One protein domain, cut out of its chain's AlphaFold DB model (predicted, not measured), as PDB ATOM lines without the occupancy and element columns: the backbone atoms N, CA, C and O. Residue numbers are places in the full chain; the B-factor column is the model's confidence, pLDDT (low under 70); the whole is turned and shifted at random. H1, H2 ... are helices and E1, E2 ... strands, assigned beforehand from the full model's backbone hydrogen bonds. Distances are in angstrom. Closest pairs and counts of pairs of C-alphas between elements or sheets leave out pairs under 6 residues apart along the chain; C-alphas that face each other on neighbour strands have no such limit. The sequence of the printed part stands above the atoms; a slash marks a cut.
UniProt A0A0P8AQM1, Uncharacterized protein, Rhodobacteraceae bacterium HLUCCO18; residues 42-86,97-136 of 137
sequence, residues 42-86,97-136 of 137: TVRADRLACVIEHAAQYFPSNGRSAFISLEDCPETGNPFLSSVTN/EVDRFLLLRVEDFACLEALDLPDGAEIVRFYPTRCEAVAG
ATOM      1  N   THR A  42     -35.013 -36.656  26.069       88.19
ATOM      2  CA  THR A  42     -34.738 -35.429  25.318       88.19
ATOM      3  C   THR A  42     -35.933 -34.501  25.498       88.19
ATOM      4  O   THR A  42     -37.051 -34.846  25.118       88.19
ATOM      5  N   VAL A  43     -35.714 -33.348  26.116       87.62
ATOM      6  CA  VAL A  43     -36.768 -32.403  26.511       87.62
ATOM      7  C   VAL A  43     -36.281 -30.982  26.300       87.62
ATOM      8  O   VAL A  43     -35.074 -30.744  26.251       87.62
ATOM      9  N   ARG A  44     -37.185 -30.014  26.187       89.38
ATOM     10  CA  ARG A  44     -36.759 -28.617  26.166       89.38
ATOM     11  C   ARG A  44     -36.312 -28.160  27.549       89.38
ATOM     12  O   ARG A  44     -36.870 -28.577  28.567       89.38
ATOM     13  N   ALA A  45     -35.316 -27.279  27.583       89.31
ATOM     14  CA  ALA A  45     -34.752 -26.780  28.832       89.31
ATOM     15  C   ALA A  45     -35.796 -26.040  29.681       89.31
ATOM     16  O   ALA A  45     -35.848 -26.236  30.892       89.31
ATOM     17  N   ASP A  46     -36.676 -25.248  29.056       88.69
ATOM     18  CA  ASP A  46     -37.731 -24.500  29.752       88.69
ATOM     19  C   ASP A  46     -38.784 -25.426  30.387       88.69
ATOM     20  O   ASP A  46     -39.240 -25.192  31.507       88.69
ATOM     21  N   ARG A  47     -39.116 -26.528  29.704       88.50
ATOM     22  CA  ARG A  47     -40.057 -27.538  30.200       88.50
ATOM     23  C   ARG A  47     -39.463 -28.308  31.369       88.50
ATOM     24  O   ARG A  47     -40.136 -28.489  32.382       88.50
ATOM     25  N   LEU A  48     -38.194 -28.706  31.269       89.19
ATOM     26  CA  LEU A  48     -37.498 -29.362  32.375       89.19
ATOM     27  C   LEU A  48     -37.330 -28.422  33.574       89.19
ATOM     28  O   LEU A  48     -37.553 -28.851  34.701       89.19
ATOM     29  N   ALA A  49     -37.028 -27.140  33.345       89.88
ATOM     30  CA  ALA A  49     -36.966 -26.129  34.399       89.88
ATOM     31  C   ALA A  49     -38.301 -26.000  35.151       89.88
ATOM     32  O   ALA A  49     -38.316 -25.992  36.381       89.88
ATOM     33  N   CYS A  50     -39.427 -25.982  34.429       88.19
ATOM     34  CA  CYS A  50     -40.761 -25.992  35.034       88.19
ATOM     35  C   CYS A  50     -41.008 -27.252  35.883       88.19
ATOM     36  O   CYS A  50     -41.525 -27.164  36.998       88.19
ATOM     37  N   VAL A  51     -40.596 -28.429  35.399       88.81
ATOM     38  CA  VAL A  51     -40.715 -29.677  36.171       88.81
ATOM     39  C   VAL A  51     -39.865 -29.635  37.440       88.81
ATOM     40  O   VAL A  51     -40.341 -30.084  38.481       88.81
ATOM     41  N   ILE A  52     -38.652 -29.078  37.386       90.19
ATOM     42  CA  ILE A  52     -37.789 -28.888  38.562       90.19
ATOM     43  C   ILE A  52     -38.463 -27.954  39.576       90.19
ATOM     44  O   ILE A  52     -38.597 -28.319  40.744       90.19
ATOM     45  N   GLU A  53     -38.956 -26.791  39.136       87.81
ATOM     46  CA  GLU A  53     -39.634 -25.810  40.001       87.81
ATOM     47  C   GLU A  53     -40.868 -26.404  40.705       87.81
ATOM     48  O   GLU A  53     -41.208 -26.040  41.835       87.81
ATOM     49  N   HIS A  54     -41.536 -27.357  40.056       86.81
ATOM     50  CA  HIS A  54     -42.765 -27.974  40.542       86.81
ATOM     51  C   HIS A  54     -42.615 -29.445  40.940       86.81
ATOM     52  O   HIS A  54     -43.624 -30.120  41.147       86.81
ATOM     53  N   ALA A  55     -41.388 -29.944  41.119       86.31
ATOM     54  CA  ALA A  55     -41.104 -31.361  41.354       86.31
ATOM     55  C   ALA A  55     -41.917 -31.946  42.525       86.31
ATOM     56  O   ALA A  55     -42.463 -33.046  42.428       86.31
ATOM     57  N   ALA A  56     -42.097 -31.174  43.601       84.25
ATOM     58  CA  ALA A  56     -42.890 -31.575  44.763       84.25
ATOM     59  C   ALA A  56     -44.359 -31.908  44.430       84.25
ATOM     60  O   ALA A  56     -44.967 -32.740  45.101       84.25
ATOM     61  N   GLN A  57     -44.933 -31.289  43.394       83.19
ATOM     62  CA  GLN A  57     -46.320 -31.510  42.971       83.19
ATOM     63  C   GLN A  57     -46.485 -32.809  42.174       83.19
ATOM     64  O   GLN A  57     -47.561 -33.406  42.175       83.19
ATOM     65  N   TYR A  58     -45.416 -33.263  41.521       82.19
ATOM     66  CA  TYR A  58     -45.400 -34.500  40.744       82.19
ATOM     67  C   TYR A  58     -44.953 -35.718  41.561       82.19
ATOM     68  O   TYR A  58     -45.019 -36.841  41.061       82.19
ATOM     69  N   PHE A  59     -44.501 -35.522  42.803       83.31
ATOM     70  CA  PHE A  59     -43.971 -36.597  43.634       83.31
ATOM     71  C   PHE A  59     -45.015 -37.719  43.825       83.31
ATOM     72  O   PHE A  59     -46.112 -37.474  44.343       83.31
ATOM     73  N   PRO A  60     -44.718 -38.970  43.428       80.94
ATOM     74  CA  PRO A  60     -45.727 -40.017  43.394       80.94
ATOM     75  C   PRO A  60     -46.062 -40.495  44.812       80.94
ATOM     76  O   PRO A  60     -45.239 -41.098  45.500       80.94
ATOM     77  N   SER A  61     -47.319 -40.325  45.233       76.00
ATOM     78  CA  SER A  61     -47.788 -40.759  46.564       76.00
ATOM     79  C   SER A  61     -47.803 -42.284  46.750       76.00
ATOM     80  O   SER A  61     -47.835 -42.774  47.874       76.00
ATOM     81  N   ASN A  62     -47.767 -43.041  45.648       72.69
ATOM     82  CA  ASN A  62     -47.885 -44.503  45.628       72.69
ATOM     83  C   ASN A  62     -46.524 -45.229  45.609       72.69
ATOM     84  O   ASN A  62     -46.489 -46.454  45.494       72.69
ATOM     85  N   GLY A  63     -45.407 -44.492  45.665       66.88
ATOM     86  CA  GLY A  63     -44.060 -45.059  45.804       66.88
ATOM     87  C   GLY A  63     -43.504 -45.799  44.580       66.88
ATOM     88  O   GLY A  63     -42.573 -46.584  44.732       66.88
ATOM     89  N   ARG A  64     -44.073 -45.605  43.381       77.81
ATOM     90  CA  ARG A  64     -43.628 -46.286  42.148       77.81
ATOM     91  C   ARG A  64     -42.914 -45.321  41.203       77.81
ATOM     92  O   ARG A  64     -41.703 -45.145  41.305       77.81
ATOM     93  N   SER A  65     -43.678 -44.669  40.337       79.81
ATOM     94  CA  SER A  65     -43.193 -43.689  39.369       79.81
ATOM     95  C   SER A  65     -44.266 -42.631  39.144       79.81
ATOM     96  O   SER A  65     -45.454 -42.919  39.298       79.81
ATOM     97  N   ALA A  66     -43.849 -41.429  38.777       83.19
ATOM     98  CA  ALA A  66     -44.709 -40.373  38.281       83.19
ATOM     99  C   ALA A  66     -44.583 -40.298  36.761       83.19
ATOM    100  O   ALA A  66     -43.476 -40.260  36.226       83.19
ATOM    101  N   PHE A  67     -45.727 -40.279  36.085       83.12
ATOM    102  CA  PHE A  67     -45.816 -39.907  34.683       83.12
ATOM    103  C   PHE A  67     -46.177 -38.423  34.626       83.12
ATOM    104  O   PHE A  67     -47.262 -38.031  35.062       83.12
ATOM    105  N   ILE A  68     -45.243 -37.606  34.156       83.69
ATOM    106  CA  ILE A  68     -45.362 -36.151  34.096       83.69
ATOM    107  C   ILE A  68     -45.552 -35.780  32.632       83.69
ATOM    108  O   ILE A  68     -44.653 -36.020  31.830       83.69
ATOM    109  N   SER A  69     -46.701 -35.203  32.281       84.38
ATOM    110  CA  SER A  69     -46.871 -34.619  30.952       84.38
ATOM    111  C   SER A  69     -46.117 -33.295  30.889       84.38
ATOM    112  O   SER A  69     -46.310 -32.426  31.737       84.38
ATOM    113  N   LEU A  70     -45.261 -33.122  29.886       81.69
ATOM    114  CA  LEU A  70     -44.550 -31.857  29.670       81.69
ATOM    115  C   LEU A  70     -45.459 -30.794  29.040       81.69
ATOM    116  O   LEU A  70     -45.177 -29.595  29.131       81.69
ATOM    117  N   GLU A  71     -46.603 -31.212  28.491       78.56
ATOM    118  CA  GLU A  71     -47.674 -30.314  28.053       78.56
ATOM    119  C   GLU A  71     -48.259 -29.520  29.229       78.56
ATOM    120  O   GLU A  71     -48.623 -28.356  29.049       78.56
ATOM    121  N   ASP A  72     -48.267 -30.106  30.435       70.06
ATOM    122  CA  ASP A  72     -48.707 -29.433  31.661       70.06
ATOM    123  C   ASP A  72     -47.742 -28.319  32.086       70.06
ATOM    124  O   ASP A  72     -48.095 -27.555  32.966       70.06
ATOM    125  N   CYS A  73     -46.553 -28.184  31.492       76.12
ATOM    126  CA  CYS A  73     -45.571 -27.149  31.826       76.12
ATOM    127  C   CYS A  73     -45.485 -26.085  30.719       76.12
ATOM    128  O   CYS A  73     -44.500 -26.074  29.996       76.12
ATOM    129  N   PRO A  74     -46.487 -25.211  30.496       64.31
ATOM    130  CA  PRO A  74     -46.497 -24.312  29.340       64.31
ATOM    131  C   PRO A  74     -45.313 -23.337  29.338       64.31
ATOM    132  O   PRO A  74     -44.859 -22.900  30.391       64.31
ATOM    133  N   GLU A  75     -44.933 -22.879  28.141       59.84
ATOM    134  CA  GLU A  75     -43.907 -21.838  27.906       59.84
ATOM    135  C   GLU A  75     -44.101 -20.562  28.736       59.84
ATOM    136  O   GLU A  75     -43.175 -19.774  28.898       59.84
ATOM    137  N   THR A  76     -45.315 -20.322  29.238       53.38
ATOM    138  CA  THR A  76     -45.688 -19.110  29.981       53.38
ATOM    139  C   THR A  76     -46.094 -19.370  31.441       53.38
ATOM    140  O   THR A  76     -46.815 -18.567  32.028       53.38
ATOM    141  N   GLY A  77     -45.611 -20.455  32.058       52.28
ATOM    142  CA  GLY A  77     -45.475 -20.528  33.521       52.28
ATOM    143  C   GLY A  77     -46.769 -20.680  34.326       52.28
ATOM    144  O   GLY A  77     -46.916 -20.065  35.380       52.28
ATOM    145  N   ASN A  78     -47.726 -21.482  33.858       50.28
ATOM    146  CA  ASN A  78     -48.853 -21.877  34.706       50.28
ATOM    147  C   ASN A  78     -49.237 -23.335  34.456       50.28
ATOM    148  O   ASN A  78     -49.956 -23.611  33.490       50.28
ATOM    149  N   PRO A  79     -48.750 -24.279  35.278       55.19
ATOM    150  CA  PRO A  79     -49.027 -25.672  35.034       55.19
ATOM    151  C   PRO A  79     -50.460 -26.034  35.408       55.19
ATOM    152  O   PRO A  79     -50.867 -25.965  36.569       55.19
ATOM    153  N   PHE A  80     -51.253 -26.447  34.422       56.69
ATOM    154  CA  PHE A  80     -52.568 -27.025  34.681       56.69
ATOM    155  C   PHE A  80     -52.388 -28.497  35.042       56.69
ATOM    156  O   PHE A  80     -52.497 -29.352  34.181       56.69
ATOM    157  N   LEU A  81     -52.162 -28.804  36.321       55.22
ATOM    158  CA  LEU A  81     -51.998 -30.175  36.835       55.22
ATOM    159  C   LEU A  81     -53.306 -30.988  36.819       55.22
ATOM    160  O   LEU A  81     -53.787 -31.454  37.851       55.22
ATOM    161  N   SER A  82     -53.927 -31.135  35.652       47.75
ATOM    162  CA  SER A  82     -55.245 -31.761  35.526       47.75
ATOM    163  C   SER A  82     -55.166 -33.277  35.328       47.75
ATOM    164  O   SER A  82     -56.187 -33.950  35.459       47.75
ATOM    165  N   SER A  83     -53.978 -33.831  35.046       47.56
ATOM    166  CA  SER A  83     -53.875 -35.176  34.469       47.56
ATOM    167  C   SER A  83     -52.633 -35.972  34.891       47.56
ATOM    168  O   SER A  83     -52.124 -36.752  34.084       47.56
ATOM    169  N   VAL A  84     -52.164 -35.870  36.148       52.28
ATOM    170  CA  VAL A  84     -51.200 -36.858  36.689       52.28
ATOM    171  C   VAL A  84     -51.922 -38.201  36.831       52.28
ATOM    172  O   VAL A  84     -52.466 -38.574  37.874       52.28
ATOM    173  N   THR A  85     -51.992 -38.914  35.716       50.22
ATOM    174  CA  THR A  85     -52.687 -40.183  35.597       50.22
ATOM    175  C   THR A  85     -51.762 -41.243  36.180       50.22
ATOM    176  O   THR A  85     -50.802 -41.670  35.552       50.22
ATOM    177  N   ASN A  86     -52.055 -41.686  37.406       48.00
ATOM    178  CA  ASN A  86     -51.351 -42.793  38.076       48.00
ATOM    179  C   ASN A  86     -51.551 -44.161  37.380       48.00
ATOM    180  O   ASN A  86     -51.039 -45.180  37.843       48.00
ATOM    181  N   GLU A  97     -40.014 -39.600  21.451       56.09
ATOM    182  CA  GLU A  97     -41.021 -38.651  21.945       56.09
ATOM    183  C   GLU A  97     -40.360 -37.526  22.741       56.09
ATOM    184  O   GLU A  97     -40.469 -37.438  23.962       56.09
ATOM    185  N   VAL A  98     -39.646 -36.663  22.012       58.38
ATOM    186  CA  VAL A  98     -39.119 -35.410  22.559       58.38
ATOM    187  C   VAL A  98     -40.280 -34.589  23.120       58.38
ATOM    188  O   VAL A  98     -41.305 -34.431  22.456       58.38
ATOM    189  N   ASP A  99     -40.105 -34.057  24.328       66.62
ATOM    190  CA  ASP A  99     -40.996 -33.051  24.924       66.62
ATOM    191  C   ASP A  99     -42.450 -33.489  25.208       66.62
ATOM    192  O   ASP A  99     -43.322 -32.645  25.392       66.62
ATOM    193  N   ARG A 100     -42.748 -34.796  25.273       74.81
ATOM    194  CA  ARG A 100     -44.110 -35.270  25.606       74.81
ATOM    195  C   ARG A 100     -44.293 -35.608  27.074       74.81
ATOM    196  O   ARG A 100     -45.219 -35.109  27.710       74.81
ATOM    197  N   PHE A 101     -43.426 -36.451  27.624       78.88
ATOM    198  CA  PHE A 101     -43.554 -36.893  29.007       78.88
ATOM    199  C   PHE A 101     -42.211 -37.234  29.647       78.88
ATOM    200  O   PHE A 101     -41.248 -37.596  28.974       78.88
ATOM    201  N   LEU A 102     -42.181 -37.169  30.976       83.44
ATOM    202  CA  LEU A 102     -41.123 -37.716  31.816       83.44
ATOM    203  C   LEU A 102     -41.699 -38.840  32.671       83.44
ATOM    204  O   LEU A 102     -42.733 -38.675  33.319       83.44
ATOM    205  N   LEU A 103     -41.009 -39.976  32.696       85.62
ATOM    206  CA  LEU A 103     -41.309 -41.062  33.622       85.62
ATOM    207  C   LEU A 103     -40.221 -41.111  34.691       85.62
ATOM    208  O   LEU A 103     -39.128 -41.608  34.435       85.62
ATOM    209  N   LEU A 104     -40.530 -40.610  35.883       85.12
ATOM    210  CA  LEU A 104     -39.565 -40.499  36.978       85.12
ATOM    211  C   LEU A 104     -39.945 -41.414  38.133       85.12
ATOM    212  O   LEU A 104     -41.094 -41.436  38.574       85.12
ATOM    213  N   ARG A 105     -38.987 -42.177  38.649       86.88
ATOM    214  CA  ARG A 105     -39.131 -42.916  39.908       86.88
ATOM    215  C   ARG A 105     -38.964 -41.961  41.078       86.88
ATOM    216  O   ARG A 105     -38.364 -40.903  40.943       86.88
ATOM    217  N   VAL A 106     -39.426 -42.379  42.254       86.56
ATOM    218  CA  VAL A 106     -39.252 -41.631  43.518       86.56
ATOM    219  C   VAL A 106     -37.800 -41.184  43.739       86.56
ATOM    220  O   VAL A 106     -37.555 -40.060  44.156       86.56
ATOM    221  N   GLU A 107     -36.846 -42.061  43.443       85.69
ATOM    222  CA  GLU A 107     -35.405 -41.813  43.565       85.69
ATOM    223  C   GLU A 107     -34.889 -40.747  42.582       85.69
ATOM    224  O   GLU A 107     -33.997 -39.980  42.935       85.69
ATOM    225  N   ASP A 108     -35.506 -40.622  41.404       87.75
ATOM    226  CA  ASP A 108     -35.122 -39.639  40.388       87.75
ATOM    227  C   ASP A 108     -35.568 -38.207  40.777       87.75
ATOM    228  O   ASP A 108     -34.997 -37.227  40.302       87.75
ATOM    229  N   PHE A 109     -36.546 -38.046  41.684       87.56
ATOM    230  CA  PHE A 109     -36.993 -36.723  42.157       87.56
ATOM    231  C   PHE A 109     -35.935 -35.989  42.982       87.56
ATOM    232  O   PHE A 109     -35.828 -34.771  42.877       87.56
ATOM    233  N   ALA A 110     -35.127 -36.719  43.754       86.69
ATOM    234  CA  ALA A 110     -34.015 -36.121  44.490       86.69
ATOM    235  C   ALA A 110     -32.957 -35.534  43.537       86.69
ATOM    236  O   ALA A 110     -32.295 -34.558  43.877       86.69
ATOM    237  N   CYS A 111     -32.819 -36.101  42.330       87.88
ATOM    238  CA  CYS A 111     -31.948 -35.534  41.306       87.88
ATOM    239  C   CYS A 111     -32.474 -34.199  40.787       87.88
ATOM    240  O   CYS A 111     -31.668 -33.304  40.570       87.88
ATOM    241  N   LEU A 112     -33.791 -34.054  40.594       88.00
ATOM    242  CA  LEU A 112     -34.376 -32.819  40.060       88.00
ATOM    243  C   LEU A 112     -34.041 -31.603  40.930       88.00
ATOM    244  O   LEU A 112     -33.722 -30.552  40.393       88.00
ATOM    245  N   GLU A 113     -34.064 -31.754  42.257       83.62
ATOM    246  CA  GLU A 113     -33.767 -30.659  43.194       83.62
ATOM    247  C   GLU A 113     -32.323 -30.141  43.093       83.62
ATOM    248  O   GLU A 113     -32.056 -28.988  43.426       83.62
ATOM    249  N   ALA A 114     -31.391 -30.987  42.649       83.50
ATOM    250  CA  ALA A 114     -29.974 -30.660  42.501       83.50
ATOM    251  C   ALA A 114     -29.539 -30.535  41.031       83.50
ATOM    252  O   ALA A 114     -28.344 -30.410  40.760       83.50
ATOM    253  N   LEU A 115     -30.486 -30.617  40.092       89.81
ATOM    254  CA  LEU A 115     -30.192 -30.646  38.668       89.81
ATOM    255  C   LEU A 115     -29.846 -29.244  38.175       89.81
ATOM    256  O   LEU A 115     -30.678 -28.339  38.200       89.81
ATOM    257  N   ASP A 116     -28.621 -29.089  37.687       90.62
ATOM    258  CA  ASP A 116     -28.179 -27.878  37.006       90.62
ATOM    259  C   ASP A 116     -28.492 -27.999  35.510       90.62
ATOM    260  O   ASP A 116     -28.169 -29.012  34.879       90.62
ATOM    261  N   LEU A 117     -29.173 -26.997  34.950       90.62
ATOM    262  CA  LEU A 117     -29.498 -26.968  33.528       90.62
ATOM    263  C   LEU A 117     -28.445 -26.160  32.765       90.62
ATOM    264  O   LEU A 117     -28.109 -25.058  33.193       90.62
ATOM    265  N   PRO A 118     -27.966 -26.651  31.609       89.19
ATOM    266  CA  PRO A 118     -27.002 -25.917  30.801       89.19
ATOM    267  C   PRO A 118     -27.588 -24.581  30.321       89.19
ATOM    268  O   PRO A 118     -28.616 -24.546  29.640       89.19
ATOM    269  N   ASP A 119     -26.903 -23.482  30.644       86.56
ATOM    270  CA  ASP A 119     -27.294 -22.135  30.231       86.56
ATOM    271  C   ASP A 119     -27.418 -22.008  28.705       86.56
ATOM    272  O   ASP A 119     -26.522 -22.386  27.946       86.56
ATOM    273  N   GLY A 120     -28.519 -21.411  28.244       85.56
ATOM    274  CA  GLY A 120     -28.737 -21.101  26.828       85.56
ATOM    275  C   GLY A 120     -29.032 -22.308  25.930       85.56
ATOM    276  O   GLY A 120     -29.156 -22.123  24.719       85.56
ATOM    277  N   ALA A 121     -29.166 -23.515  26.485       88.81
ATOM    278  CA  ALA A 121     -29.639 -24.674  25.740       88.81
ATOM    279  C   ALA A 121     -31.159 -24.591  25.521       88.81
ATOM    280  O   ALA A 121     -31.911 -24.351  26.461       88.81
ATOM    281  N   GLU A 122     -31.623 -24.813  24.290       87.69
ATOM    282  CA  GLU A 122     -33.060 -24.936  23.997       87.69
ATOM    283  C   GLU A 122     -33.555 -26.361  24.285       87.69
ATOM    284  O   GLU A 122     -34.632 -26.559  24.844       87.69
ATOM    285  N   ILE A 123     -32.724 -27.354  23.963       89.19
ATOM    286  CA  ILE A 123     -32.985 -28.780  24.156       89.19
ATOM    287  C   ILE A 123     -31.918 -29.347  25.089       89.19
ATOM    288  O   ILE A 123     -30.737 -29.018  24.983       89.19
ATOM    289  N   VAL A 124     -32.329 -30.227  25.995       90.44
ATOM    290  CA  VAL A 124     -31.451 -30.941  26.918       90.44
ATOM    291  C   VAL A 124     -31.743 -32.434  26.904       90.44
ATOM    292  O   VAL A 124     -32.878 -32.879  26.730       90.44
ATOM    293  N   ARG A 125     -30.692 -33.222  27.109       90.75
ATOM    294  CA  ARG A 125     -30.764 -34.652  27.393       90.75
ATOM    295  C   ARG A 125     -30.645 -34.833  28.895       90.75
ATOM    296  O   ARG A 125     -29.590 -34.567  29.467       90.75
ATOM    297  N   PHE A 126     -31.730 -35.265  29.516       90.12
ATOM    298  CA  PHE A 126     -31.809 -35.535  30.939       90.12
ATOM    299  C   PHE A 126     -31.542 -37.013  31.231       90.12
ATOM    300  O   PHE A 126     -32.184 -37.903  30.665       90.12
ATOM    301  N   TYR A 127     -30.595 -37.247  32.137       89.50
ATOM    302  CA  TYR A 127     -30.156 -38.548  32.625       89.50
ATOM    303  C   TYR A 127     -30.483 -38.659  34.124       89.50
ATOM    304  O   TYR A 127     -29.632 -38.334  34.958       89.50
ATOM    305  N   PRO A 128     -31.695 -39.098  34.504       86.06
ATOM    306  CA  PRO A 128     -32.131 -39.164  35.898       86.06
ATOM    307  C   PRO A 128     -31.204 -40.015  36.765       86.06
ATOM    308  O   PRO A 128     -30.805 -39.579  37.833       86.06
ATOM    309  N   THR A 129     -30.745 -41.171  36.291       85.12
ATOM    310  CA  THR A 129     -29.879 -42.054  37.089       85.12
ATOM    311  C   THR A 129     -28.481 -41.472  37.325       85.12
ATOM    312  O   THR A 129     -27.758 -41.944  38.201       85.12
ATOM    313  N   ARG A 130     -28.083 -40.455  36.546       88.12
ATOM    314  CA  ARG A 130     -26.827 -39.707  36.707       88.12
ATOM    315  C   ARG A 130     -27.027 -38.323  37.329       88.12
ATOM    316  O   ARG A 130     -26.036 -37.637  37.553       88.12
ATOM    317  N   CYS A 131     -28.272 -37.926  37.603       90.06
ATOM    318  CA  CYS A 131     -28.657 -36.567  37.980       90.06
ATOM    319  C   CYS A 131     -28.000 -35.489  37.087       90.06
ATOM    320  O   CYS A 131     -27.482 -34.495  37.587       90.06
ATOM    321  N   GLU A 132     -27.974 -35.707  35.769       91.25
ATOM    322  CA  GLU A 132     -27.247 -34.854  34.818       91.25
ATOM    323  C   GLU A 132     -28.168 -34.388  33.684       91.25
ATOM    324  O   GLU A 132     -28.960 -35.170  33.154       91.25
ATOM    325  N   ALA A 133     -28.039 -33.120  33.288       91.69
ATOM    326  CA  ALA A 133     -28.641 -32.569  32.080       91.69
ATOM    327  C   ALA A 133     -27.531 -32.043  31.164       91.69
ATOM    328  O   ALA A 133     -26.692 -31.244  31.575       91.69
ATOM    329  N   VAL A 134     -27.519 -32.497  29.914       92.50
ATOM    330  CA  VAL A 134     -26.524 -32.089  28.912       92.50
ATOM    331  C   VAL A 134     -27.238 -31.374  27.777       92.50
ATOM    332  O   VAL A 134     -28.318 -31.802  27.378       92.50
ATOM    333  N   ALA A 135     -26.649 -30.304  27.239       90.94
ATOM    334  CA  ALA A 135     -27.204 -29.622  26.073       90.94
ATOM    335  C   ALA A 135     -27.350 -30.613  24.903       90.94
ATOM    336  O   ALA A 135     -26.418 -31.357  24.587       90.94
ATOM    337  N   GLY A 136     -28.542 -30.657  24.313       80.94
ATOM    338  CA  GLY A 136     -28.811 -31.363  23.065       80.94
ATOM    339  C   GLY A 136     -28.459 -30.486  21.865       80.94
ATOM    340  O   GLY A 136     -28.523 -29.260  21.958       80.94
TER     341      GLY A 136
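AT A GLANCE: This is residues 42 to 86 and 97 to 136 of the 137 residues of an uncharacterized protein of Rhodobacteraceae bacterium HLUCCO18 (UniProt A0A0P8AQM1). Two small antiparallel sheets, E1 E4 E5 and E2 E3, lie side by side in one rough layer with a gap between them, and three short helices, H1, H2 and H3, cover one side of that layer. The unnamed stretch of residues 70 to 86 runs past the E2 side of the smaller sheet and ends at a cut. The 85 printed residues include three named helices and five named strands, in the order E1 H1 H2 E2 E3 H3 E4 E5, and the class is mixed, helices and strands. The whole is compact, with a radius of gyration of the C-alphas of 11.8 A, and spans 34 by 28 by 22 A.

HOW THE PARTS SIT: Begin at E1, residues 42 to 44, an edge strand antiparallel to the inner strand E4, residues 123 to 127; look for N 43 and O 124, 2.9 A apart. On the other side of E4 is E5, residues 132 to 135, with N 125 and O 134 at 2.8 A; E4 and E5 form a hairpin. H1, residues 45 to 53, is on this sheet at a height over the sheet of 11.1 A, and only just stands up from it, rising 40.2 degrees. Next come H2, residues 55 to 58, which meets H1 only through their link, and E2, residues 65 to 69. E2 is antiparallel to E3, residues 101 to 105, at 162 degrees, with N 66 and O 104 at 2.8 A. H3, residues 106 to 113, only just touches H2, with 3 pairs of C-alphas within 8 A, the closest being those of Ala 55 and Phe 109 at 6.8 A. H3 only grazes the sheet E1 E4 E5, with its residues 108 to 112. E3 and E4 are apart. In H1 every O i to N i+4 pair is within hydrogen-bond range; in H3 1 of 4 is, beside 3 of 5 O i to N i+3 pairs, and H2 is too short for an O i to N i+4 pair.

IN THESE COORDINATES: Find C-alpha 42 at (-34.738, -35.429, 25.318), where E1 begins. H1 runs 12.2 A from C-alpha 45 to C-alpha 53, and H2 follows. E2 runs 12.9 A, E3 13.2 A and H3 12.3 A. E4 covers 13.2 A from C-alpha 123 at (-32.985, -28.780, 24.156), and E5 covers 10.2 A, ending at C-alpha 135 at (-27.204, -29.622, 26.073).

THE WHOLE: The C-alphas of Asn 62 and Gly 120 are the two farthest apart, at 35.6 A. Residues 87 to 96 are not printed, in the link from E2 to E3, and C-alphas 86 and 97 are 19.6 A apart across this cut. Of the links printed whole, none is long. The mean pLDDT of the printed part is 79.6, and residue 63, residues 74 to 86 and residues 97 to 99 are under 70.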